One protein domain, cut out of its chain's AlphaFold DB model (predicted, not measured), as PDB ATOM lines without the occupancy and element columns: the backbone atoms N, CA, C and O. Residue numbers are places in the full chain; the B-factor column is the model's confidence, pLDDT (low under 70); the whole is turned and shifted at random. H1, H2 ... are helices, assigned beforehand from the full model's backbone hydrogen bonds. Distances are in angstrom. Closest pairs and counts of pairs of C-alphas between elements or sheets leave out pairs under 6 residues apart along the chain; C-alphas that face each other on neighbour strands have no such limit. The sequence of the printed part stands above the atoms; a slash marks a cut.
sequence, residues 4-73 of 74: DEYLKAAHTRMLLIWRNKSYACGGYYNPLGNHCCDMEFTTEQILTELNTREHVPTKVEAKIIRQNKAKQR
ATOM      1  N   ASP A   4     202.772 315.743 291.483       81.88
ATOM      2  CA  ASP A   4     203.111 316.048 292.875       81.88
ATOM      3  C   ASP A   4     204.129 317.185 292.983       81.88
ATOM      4  O   ASP A   4     203.990 318.067 293.831       81.88
ATOM      5  N   GLU A   5     205.117 317.224 292.083       72.81
ATOM      6  CA  GLU A   5     206.061 318.341 291.979       72.81
ATOM      7  C   GLU A   5     205.341 319.650 291.632       72.81
ATOM      8  O   GLU A   5     205.610 320.693 292.234       72.81
ATOM      9  N   TYR A   6     204.380 319.597 290.704       75.69
ATOM     10  CA  TYR A   6     203.576 320.759 290.335       75.69
ATOM     11  C   TYR A   6     202.738 321.277 291.513       75.69
ATOM     12  O   TYR A   6     202.746 322.480 291.788       75.69
ATOM     13  N   LEU A   7     202.051 320.383 292.233       82.56
ATOM     14  CA  LEU A   7     201.231 320.741 293.394       82.56
ATOM     15  C   LEU A   7     202.079 321.308 294.537       82.56
ATOM     16  O   LEU A   7     201.710 322.329 295.121       82.56
ATOM     17  N   LYS A   8     203.252 320.724 294.812       82.50
ATOM     18  CA  LYS A   8     204.205 321.270 295.790       82.50
ATOM     19  C   LYS A   8     204.649 322.681 295.408       82.50
ATOM     20  O   LYS A   8     204.591 323.575 296.248       82.50
ATOM     21  N   ALA A   9     205.022 322.909 294.149       78.12
ATOM     22  CA  ALA A   9     205.436 324.228 293.669       78.12
ATOM     23  C   ALA A   9     204.289 325.257 293.673       78.12
ATOM     24  O   ALA A   9     204.510 326.446 293.913       78.12
ATOM     25  N   ALA A  10     203.056 324.836 293.382       83.31
ATOM     26  CA  ALA A  10     201.872 325.682 293.504       83.31
ATOM     27  C   ALA A  10     201.628 326.087 294.966       83.31
ATOM     28  O   ALA A  10     201.471 327.274 295.249       83.31
ATOM     29  N   HIS A  11     201.698 325.132 295.894       87.00
ATOM     30  CA  HIS A  11     201.517 325.400 297.317       87.00
ATOM     31  C   HIS A  11     202.592 326.342 297.879       87.00
ATOM     32  O   HIS A  11     202.256 327.326 298.533       87.00
ATOM     33  N   THR A  12     203.873 326.137 297.546       87.69
ATOM     34  CA  THR A  12     204.949 327.044 297.990       87.69
ATOM     35  C   THR A  12     204.736 328.478 297.496       87.69
ATOM     36  O   THR A  12     204.978 329.432 298.233       87.69
ATOM     37  N   ARG A  13     204.230 328.663 296.267       86.44
ATOM     38  CA  ARG A  13     203.881 329.999 295.751       86.44
ATOM     39  C   ARG A  13     202.768 330.659 296.560       86.44
ATOM     40  O   ARG A  13     202.870 331.851 296.838       86.44
ATOM     41  N   MET A  14     201.751 329.899 296.964       89.31
ATOM     42  CA  MET A  14     200.679 330.408 297.826       89.31
ATOM     43  C   MET A  14     201.214 330.833 299.194       89.31
ATOM     44  O   MET A  14     200.955 331.956 299.612       89.31
ATOM     45  N   LEU A  15     202.047 330.009 299.835       89.62
ATOM     46  CA  LEU A  15     202.668 330.341 301.124       89.62
ATOM     47  C   LEU A  15     203.513 331.624 301.060       89.62
ATOM     48  O   LEU A  15     203.450 332.455 301.964       89.62
ATOM     49  N   LEU A  16     204.258 331.846 299.970       89.62
ATOM     50  CA  LEU A  16     205.012 333.092 299.769       89.62
ATOM     51  C   LEU A  16     204.097 334.321 299.653       89.62
ATOM     52  O   LEU A  16     204.432 335.389 300.172       89.62
ATOM     53  N   ILE A  17     202.949 334.182 298.984       89.94
ATOM     54  CA  ILE A  17     201.938 335.246 298.905       89.94
ATOM     55  C   ILE A  17     201.367 335.511 300.298       89.94
ATOM     56  O   ILE A  17     201.315 336.665 300.720       89.94
ATOM     57  N   TRP A  18     200.990 334.456 301.020       90.88
ATOM     58  CA  TRP A  18     200.399 334.547 302.354       90.88
ATOM     59  C   TRP A  18     201.345 335.199 303.349       90.88
ATOM     60  O   TRP A  18     200.920 336.095 304.063       90.88
ATOM     61  N   ARG A  19     202.635 334.853 303.321       91.19
ATOM     62  CA  ARG A  19     203.673 335.506 304.132       91.19
ATOM     63  C   ARG A  19     203.715 337.014 303.889       91.19
ATOM     64  O   ARG A  19     203.782 337.812 304.814       91.19
ATOM     65  N   ASN A  20     203.693 337.433 302.625       90.62
ATOM     66  CA  ASN A  20     203.740 338.860 302.307       90.62
ATOM     67  C   ASN A  20     202.458 339.578 302.758       90.62
ATOM     68  O   ASN A  20     202.519 340.723 303.202       90.62
ATOM     69  N   LYS A  21     201.302 338.913 302.659       89.81
ATOM     70  CA  LYS A  21     200.031 339.448 303.153       89.81
ATOM     71  C   LYS A  21     199.980 339.489 304.680       89.81
ATOM     72  O   LYS A  21     199.502 340.480 305.216       89.81
ATOM     73  N   SER A  22     200.528 338.490 305.366       91.12
ATOM     74  CA  SER A  22     200.546 338.439 306.827       91.12
ATOM     75  C   SER A  22     201.375 339.576 307.418       91.12
ATOM     76  O   SER A  22     200.924 340.218 308.359       91.12
ATOM     77  N   TYR A  23     202.518 339.921 306.810       90.19
ATOM     78  CA  TYR A  23     203.273 341.121 307.190       90.19
ATOM     79  C   TYR A  23     202.460 342.411 307.024       90.19
ATOM     80  O   TYR A  23     202.511 343.276 307.892       90.19
ATOM     81  N   ALA A  24     201.692 342.537 305.938       87.62
ATOM     82  CA  ALA A  24     200.847 343.710 305.704       87.62
ATOM     83  C   ALA A  24     199.650 343.795 306.673       87.62
ATOM     84  O   ALA A  24     199.157 344.888 306.938       87.62
ATOM     85  N   CYS A  25     199.195 342.658 307.199       85.19
ATOM     86  CA  CYS A  25     198.050 342.537 308.102       85.19
ATOM     87  C   CYS A  25     198.433 342.491 309.595       85.19
ATOM     88  O   CYS A  25     197.578 342.215 310.426       85.19
ATOM     89  N   GLY A  26     199.693 342.760 309.959       85.31
ATOM     90  CA  GLY A  26     200.115 342.816 311.367       85.31
ATOM     91  C   GLY A  26     200.502 341.468 311.985       85.31
ATOM     92  O   GLY A  26     200.547 341.344 313.203       85.31
ATOM     93  N   GLY A  27     200.820 340.465 311.164       86.50
ATOM     94  CA  GLY A  27     201.398 339.197 311.617       86.50
ATOM     95  C   GLY A  27     200.541 337.961 311.355       86.50
ATOM     96  O   GLY A  27     201.019 336.854 311.602       86.50
ATOM     97  N   TYR A  28     199.342 338.110 310.799       87.56
ATOM     98  CA  TYR A  28     198.418 337.018 310.488       87.56
ATOM     99  C   TYR A  28     197.761 337.230 309.122       87.56
ATOM    100  O   TYR A  28     197.662 338.356 308.638       87.56
ATOM    101  N   TYR A  29     197.344 336.153 308.463       85.56
ATOM    102  CA  TYR A  29     196.629 336.229 307.192       85.56
ATOM    103  C   TYR A  29     195.524 335.180 307.108       85.56
ATOM    104  O   TYR A  29     195.765 333.994 307.338       85.56
ATOM    105  N   ASN A  30     194.332 335.622 306.710       85.88
ATOM    106  CA  ASN A  30     193.219 334.754 306.354       85.88
ATOM    107  C   ASN A  30     193.067 334.743 304.819       85.88
ATOM    108  O   ASN A  30     192.634 335.746 304.239       85.88
ATOM    109  N   PRO A  31     193.422 333.639 304.136       78.94
ATOM    110  CA  PRO A  31     193.353 333.550 302.680       78.94
ATOM    111  C   PRO A  31     191.928 333.511 302.125       78.94
ATOM    112  O   PRO A  31     191.752 333.752 300.932       78.94
ATOM    113  N   LEU A  32     190.928 333.209 302.957       79.62
ATOM    114  CA  LEU A  32     189.526 333.106 302.550       79.62
ATOM    115  C   LEU A  32     188.788 334.450 302.635       79.62
ATOM    116  O   LEU A  32     187.770 334.601 301.968       79.62
ATOM    117  N   GLY A  33     189.344 335.420 303.374       66.75
ATOM    118  CA  GLY A  33     188.890 336.810 303.474       66.75
ATOM    119  C   GLY A  33     187.503 336.985 304.103       66.75
ATOM    120  O   GLY A  33     186.525 336.534 303.536       66.75
ATOM    121  N   ASN A  34     187.418 337.694 305.239       55.69
ATOM    122  CA  ASN A  34     186.222 338.230 305.935       55.69
ATOM    123  C   ASN A  34     184.959 337.347 306.091       55.69
ATOM    124  O   ASN A  34     183.965 337.786 306.668       55.69
ATOM    125  N   HIS A  35     184.973 336.107 305.624       51.03
ATOM    126  CA  HIS A  35     183.967 335.105 305.887       51.03
ATOM    127  C   HIS A  35     184.413 334.332 307.117       51.03
ATOM    128  O   HIS A  35     185.496 333.763 307.101       51.03
ATOM    129  N   CYS A  36     183.579 334.414 308.159       50.50
ATOM    130  CA  CYS A  36     183.440 333.639 309.403       50.50
ATOM    131  C   CYS A  36     184.141 332.265 309.486       50.50
ATOM    132  O   CYS A  36     183.514 331.256 309.796       50.50
ATOM    133  N   CYS A  37     185.427 332.198 309.190       55.09
ATOM    134  CA  CYS A  37     186.200 330.978 309.160       55.09
ATOM    135  C   CYS A  37     187.464 331.253 309.960       55.09
ATOM    136  O   CYS A  37     188.290 332.061 309.529       55.09
ATOM    137  N   ASP A  38     187.618 330.549 311.082       63.00
ATOM    138  CA  ASP A  38     188.760 330.565 312.016       63.00
ATOM    139  C   ASP A  38     190.092 330.105 311.383       63.00
ATOM    140  O   ASP A  38     191.027 329.685 312.061       63.00
ATOM    141  N   MET A  39     190.189 330.130 310.054       68.81
ATOM    142  CA  MET A  39     191.360 329.728 309.297       68.81
ATOM    143  C   MET A  39     192.295 330.929 309.131       68.81
ATOM    144  O   MET A  39     192.462 331.487 308.044       68.81
ATOM    145  N   GLU A  40     192.884 331.338 310.250       81.88
ATOM    146  CA  GLU A  40     193.949 332.332 310.304       81.88
ATOM    147  C   GLU A  40     195.305 331.641 310.411       81.88
ATOM    148  O   GLU A  40     195.510 330.754 311.238       81.88
ATOM    149  N   PHE A  41     196.248 332.069 309.574       87.19
ATOM    150  CA  PHE A  41     197.627 331.606 309.646       87.19
ATOM    151  C   PHE A  41     198.511 332.716 310.189       87.19
ATOM    152  O   PHE A  41     198.561 333.816 309.625       87.19
ATOM    153  N   THR A  42     199.250 332.426 311.256       91.75
ATOM    154  CA  THR A  42     200.281 333.341 311.740       91.75
ATOM    155  C   THR A  42     201.462 333.353 310.775       91.75
ATOM    156  O   THR A  42     201.751 332.385 310.065       91.75
ATOM    157  N   THR A  43     202.196 334.461 310.764       92.00
ATOM    158  CA  THR A  43     203.426 334.586 309.972       92.00
ATOM    159  C   THR A  43     204.423 333.482 310.332       92.00
ATOM    160  O   THR A  43     205.079 332.939 309.448       92.00
ATOM    161  N   GLU A  44     204.497 333.096 311.608       92.75
ATOM    162  CA  GLU A  44     205.366 332.022 312.094       92.75
ATOM    163  C   GLU A  44     204.964 330.640 311.561       92.75
ATOM    164  O   GLU A  44     205.833 329.878 311.135       92.75
ATOM    165  N   GLN A  45     203.666 330.331 311.496       91.75
ATOM    166  CA  GLN A  45     203.175 329.090 310.886       91.75
ATOM    167  C   GLN A  45     203.523 329.026 309.395       91.75
ATOM    168  O   GLN A  45     204.011 328.004 308.909       91.75
ATOM    169  N   ILE A  46     203.338 330.136 308.674       91.25
ATOM    170  CA  ILE A  46     203.674 330.223 307.247       91.25
ATOM    171  C   ILE A  46     205.186 330.051 307.035       91.25
ATOM    172  O   ILE A  46     205.602 329.343 306.118       91.25
ATOM    173  N   LEU A  47     206.018 330.680 307.870       90.00
ATOM    174  CA  LEU A  47     207.477 330.558 307.799       90.00
ATOM    175  C   LEU A  47     207.955 329.148 308.149       90.00
ATOM    176  O   LEU A  47     208.816 328.618 307.452       90.00
ATOM    177  N   THR A  48     207.378 328.530 309.179       91.62
ATOM    178  CA  THR A  48     207.671 327.144 309.562       91.62
ATOM    179  C   THR A  48     207.421 326.205 308.391       91.62
ATOM    180  O   THR A  48     208.310 325.444 308.020       91.62
ATOM    181  N   GLU A  49     206.263 326.320 307.739       90.56
ATOM    182  CA  GLU A  49     205.944 325.496 306.575       90.56
ATOM    183  C   GLU A  49     206.840 325.818 305.371       90.56
ATOM    184  O   GLU A  49     207.256 324.911 304.663       90.56
ATOM    185  N   LEU A  50     207.195 327.085 305.129       88.12
ATOM    186  CA  LEU A  50     208.147 327.440 304.067       88.12
ATOM    187  C   LEU A  50     209.542 326.849 304.312       88.12
ATOM    188  O   LEU A  50     210.204 326.465 303.351       88.12
ATOM    189  N   ASN A  51     209.971 326.745 305.570       87.12
ATOM    190  CA  ASN A  51     211.277 326.202 305.945       87.12
ATOM    191  C   ASN A  51     211.367 324.676 305.780       87.12
ATOM    192  O   ASN A  51     212.471 324.155 305.646       87.12
ATOM    193  N   THR A  52     210.241 323.952 305.758       86.44
ATOM    194  CA  THR A  52     210.230 322.506 305.452       86.44
ATOM    195  C   THR A  52     210.314 322.219 303.953       86.44
ATOM    196  O   THR A  52     210.512 321.071 303.545       86.44
ATOM    197  N   ARG A  53     210.148 323.242 303.105       79.38
ATOM    198  CA  ARG A  53     210.186 323.084 301.650       79.38
ATOM    199  C   ARG A  53     211.624 323.040 301.156       79.38
ATOM    200  O   ARG A  53     212.487 323.784 301.609       79.38
ATOM    201  N   GLU A  54     211.850 322.193 300.153       78.12
ATOM    202  CA  GLU A  54     213.075 322.244 299.362       78.12
ATOM    203  C   GLU A  54     213.259 323.665 298.814       78.12
ATOM    204  O   GLU A  54     212.291 324.304 298.387       78.12
ATOM    205  N   HIS A  55     214.493 324.170 298.871       75.25
ATOM    206  CA  HIS A  55     214.818 325.537 298.487       75.25
ATOM    207  C   HIS A  55     214.259 325.860 297.094       75.25
ATOM    208  O   HIS A  55     214.643 325.257 296.091       75.25
ATOM    209  N   VAL A  56     213.357 326.842 297.033       68.00
ATOM    210  CA  VAL A  56     212.848 327.371 295.769       68.00
ATOM    211  C   VAL A  56     213.709 328.571 295.374       68.00
ATOM    212  O   VAL A  56     213.677 329.578 296.085       68.00
ATOM    213  N   PRO A  57     214.431 328.512 294.239       66.94
ATOM    214  CA  PRO A  57     215.298 329.600 293.814       66.94
ATOM    215  C   PRO A  57     214.518 330.905 293.638       66.94
ATOM    216  O   PRO A  57     213.494 330.960 292.946       66.94
ATOM    217  N   THR A  58     215.038 331.987 294.202       73.25
ATOM    218  CA  THR A  58     214.584 333.355 293.947       73.25
ATOM    219  C   THR A  58     214.688 333.703 292.459       73.25
ATOM    220  O   THR A  58     215.397 333.061 291.684       73.25
ATOM    221  N   LYS A  59     214.027 334.786 292.019       74.50
ATOM    222  CA  LYS A  59     214.134 335.272 290.625       74.50
ATOM    223  C   LYS A  59     215.594 335.492 290.197       74.50
ATOM    224  O   LYS A  59     215.932 335.253 289.034       74.50
ATOM    225  N   VAL A  60     216.438 335.950 291.124       80.62
ATOM    226  CA  VAL A  60     217.872 336.174 290.900       80.62
ATOM    227  C   VAL A  60     218.603 334.840 290.767       80.62
ATOM    228  O   VAL A  60     219.263 334.619 289.753       80.62
ATOM    229  N   GLU A  61     218.415 333.911 291.703       76.81
ATOM    230  CA  GLU A  61     219.027 332.574 291.652       76.81
ATOM    231  C   GLU A  61     218.578 331.792 290.411       76.81
ATOM    232  O   GLU A  61     219.401 331.244 289.684       76.81
ATOM    233  N   ALA A  62     217.291 331.832 290.066       79.69
ATOM    234  CA  ALA A  62     216.754 331.221 288.854       79.69
ATOM    235  C   ALA A  62     217.347 331.829 287.570       79.69
ATOM    236  O   ALA A  62     217.475 331.144 286.549       79.69
ATOM    237  N   LYS A  63     217.705 333.121 287.572       90.81
ATOM    238  CA  LYS A  63     218.440 333.746 286.460       90.81
ATOM    239  C   LYS A  63     219.867 333.198 286.386       90.81
ATOM    240  O   LYS A  63     220.277 332.796 285.300       90.81
ATOM    241  N   ILE A  64     220.574 333.126 287.513       91.75
ATOM    242  CA  ILE A  64     221.946 332.598 287.595       91.75
ATOM    243  C   ILE A  64     221.990 331.131 287.142       91.75
ATOM    244  O   ILE A  64     222.787 330.779 286.277       91.75
ATOM    245  N   ILE A  65     221.075 330.290 287.633       85.31
ATOM    246  CA  ILE A  65     220.968 328.874 287.247       85.31
ATOM    247  C   ILE A  65     220.765 328.735 285.733       85.31
ATOM    248  O   ILE A  65     221.427 327.916 285.094       85.31
ATOM    249  N   ARG A  66     219.881 329.546 285.129       89.81
ATOM    250  CA  ARG A  66     219.670 329.544 283.670       89.81
ATOM    251  C   ARG A  66     220.928 329.952 282.908       89.81
ATOM    252  O   ARG A  66     221.264 329.303 281.922       89.81
ATOM    253  N   GLN A  67     221.621 330.993 283.366       91.81
ATOM    254  CA  GLN A  67     222.870 331.449 282.753       91.81
ATOM    255  C   GLN A  67     223.966 330.379 282.837       91.81
ATOM    256  O   GLN A  67     224.627 330.113 281.837       91.81
ATOM    257  N   ASN A  68     224.119 329.714 283.983       90.69
ATOM    258  CA  ASN A  68     225.104 328.646 284.167       90.69
ATOM    259  C   ASN A  68     224.801 327.427 283.284       90.69
ATOM    260  O   ASN A  68     225.700 326.915 282.625       90.69
ATOM    261  N   LYS A  69     223.528 327.017 283.182       89.69
ATOM    262  CA  LYS A  69     223.108 325.933 282.275       89.69
ATOM    263  C   LYS A  69     223.360 326.258 280.802       89.69
ATOM    264  O   LYS A  69     223.697 325.361 280.041       89.69
ATOM    265  N   ALA A  70     223.180 327.514 280.391       87.25
ATOM    266  CA  ALA A  70     223.470 327.933 279.021       87.25
ATOM    267  C   ALA A  70     224.974 327.866 278.710       87.25
ATOM    268  O   ALA A  70     225.343 327.425 277.629       87.25
ATOM    269  N   LYS A  71     225.831 328.245 279.668       87.56
ATOM    270  CA  LYS A  71     227.295 328.179 279.525       87.56
ATOM    271  C   LYS A  71     227.837 326.749 279.457       87.56
ATOM    272  O   LYS A  71     228.770 326.513 278.716       87.56
ATOM    273  N   GLN A  72     227.249 325.812 280.203       83.38
ATOM    274  CA  GLN A  72     227.656 324.396 280.216       83.38
ATOM    275  C   GLN A  72     227.239 323.605 278.962       83.38
ATOM    276  O   GLN A  72     227.584 322.436 278.837       83.38
ATOM    277  N   ARG A  73     226.431 324.199 278.075       67.56
ATOM    278  CA  ARG A  73     226.001 323.577 276.811       67.56
ATOM    279  C   ARG A  73     226.955 323.852 275.641       67.56
ATOM    280  O   ARG A  73     226.683 323.363 274.550       67.56
TER     281      ARG A  73
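This is residues 4 to 73 of the 74 residues of an uncharacterized protein of Robiginitomaculum sp (UniProt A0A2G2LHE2). The long helix H1 and the short helix H2 pack side by side as a helical hairpin; residues 58 to 64 and 66 to 73, most of them in H3, stick out as an arm at one end, and the loop of residues 25 to 42 reaches to the other. The 70 printed residues hold three named helices, H1, H2, H3 in chain order, and no named strand: all helix. The whole is loose, radius of gyration of the C-alphas 15.7 A, spanning 54 by 26 by 19 A.

H1, residues 4 to 24, runs 30.6 A from C-alpha 4 at (203.111, 316.048, 292.875). H2 is residues 43 to 51. H3, residues 59 to 71, runs 18.6 A to C-alpha 71 at (227.295, 328.179, 279.525).

H1 and H2 touch, their closest C-alphas being those of Ser 22 and Thr 43, 5.7 A apart, at a shallow tilt of 30 degrees, opposite ways. H3 is apart from both. In H1, H2 and H3 every O i to N i+4 pair is within hydrogen-bond range.

The farthest C-alphas, of Cys 36 and Arg 73, are 54.5 A apart. The printed part has no cut; the 18-residue link from H1 to H2 is long. pLDDT is under 70 at residues 33 to 39, 56 to 57 and 73.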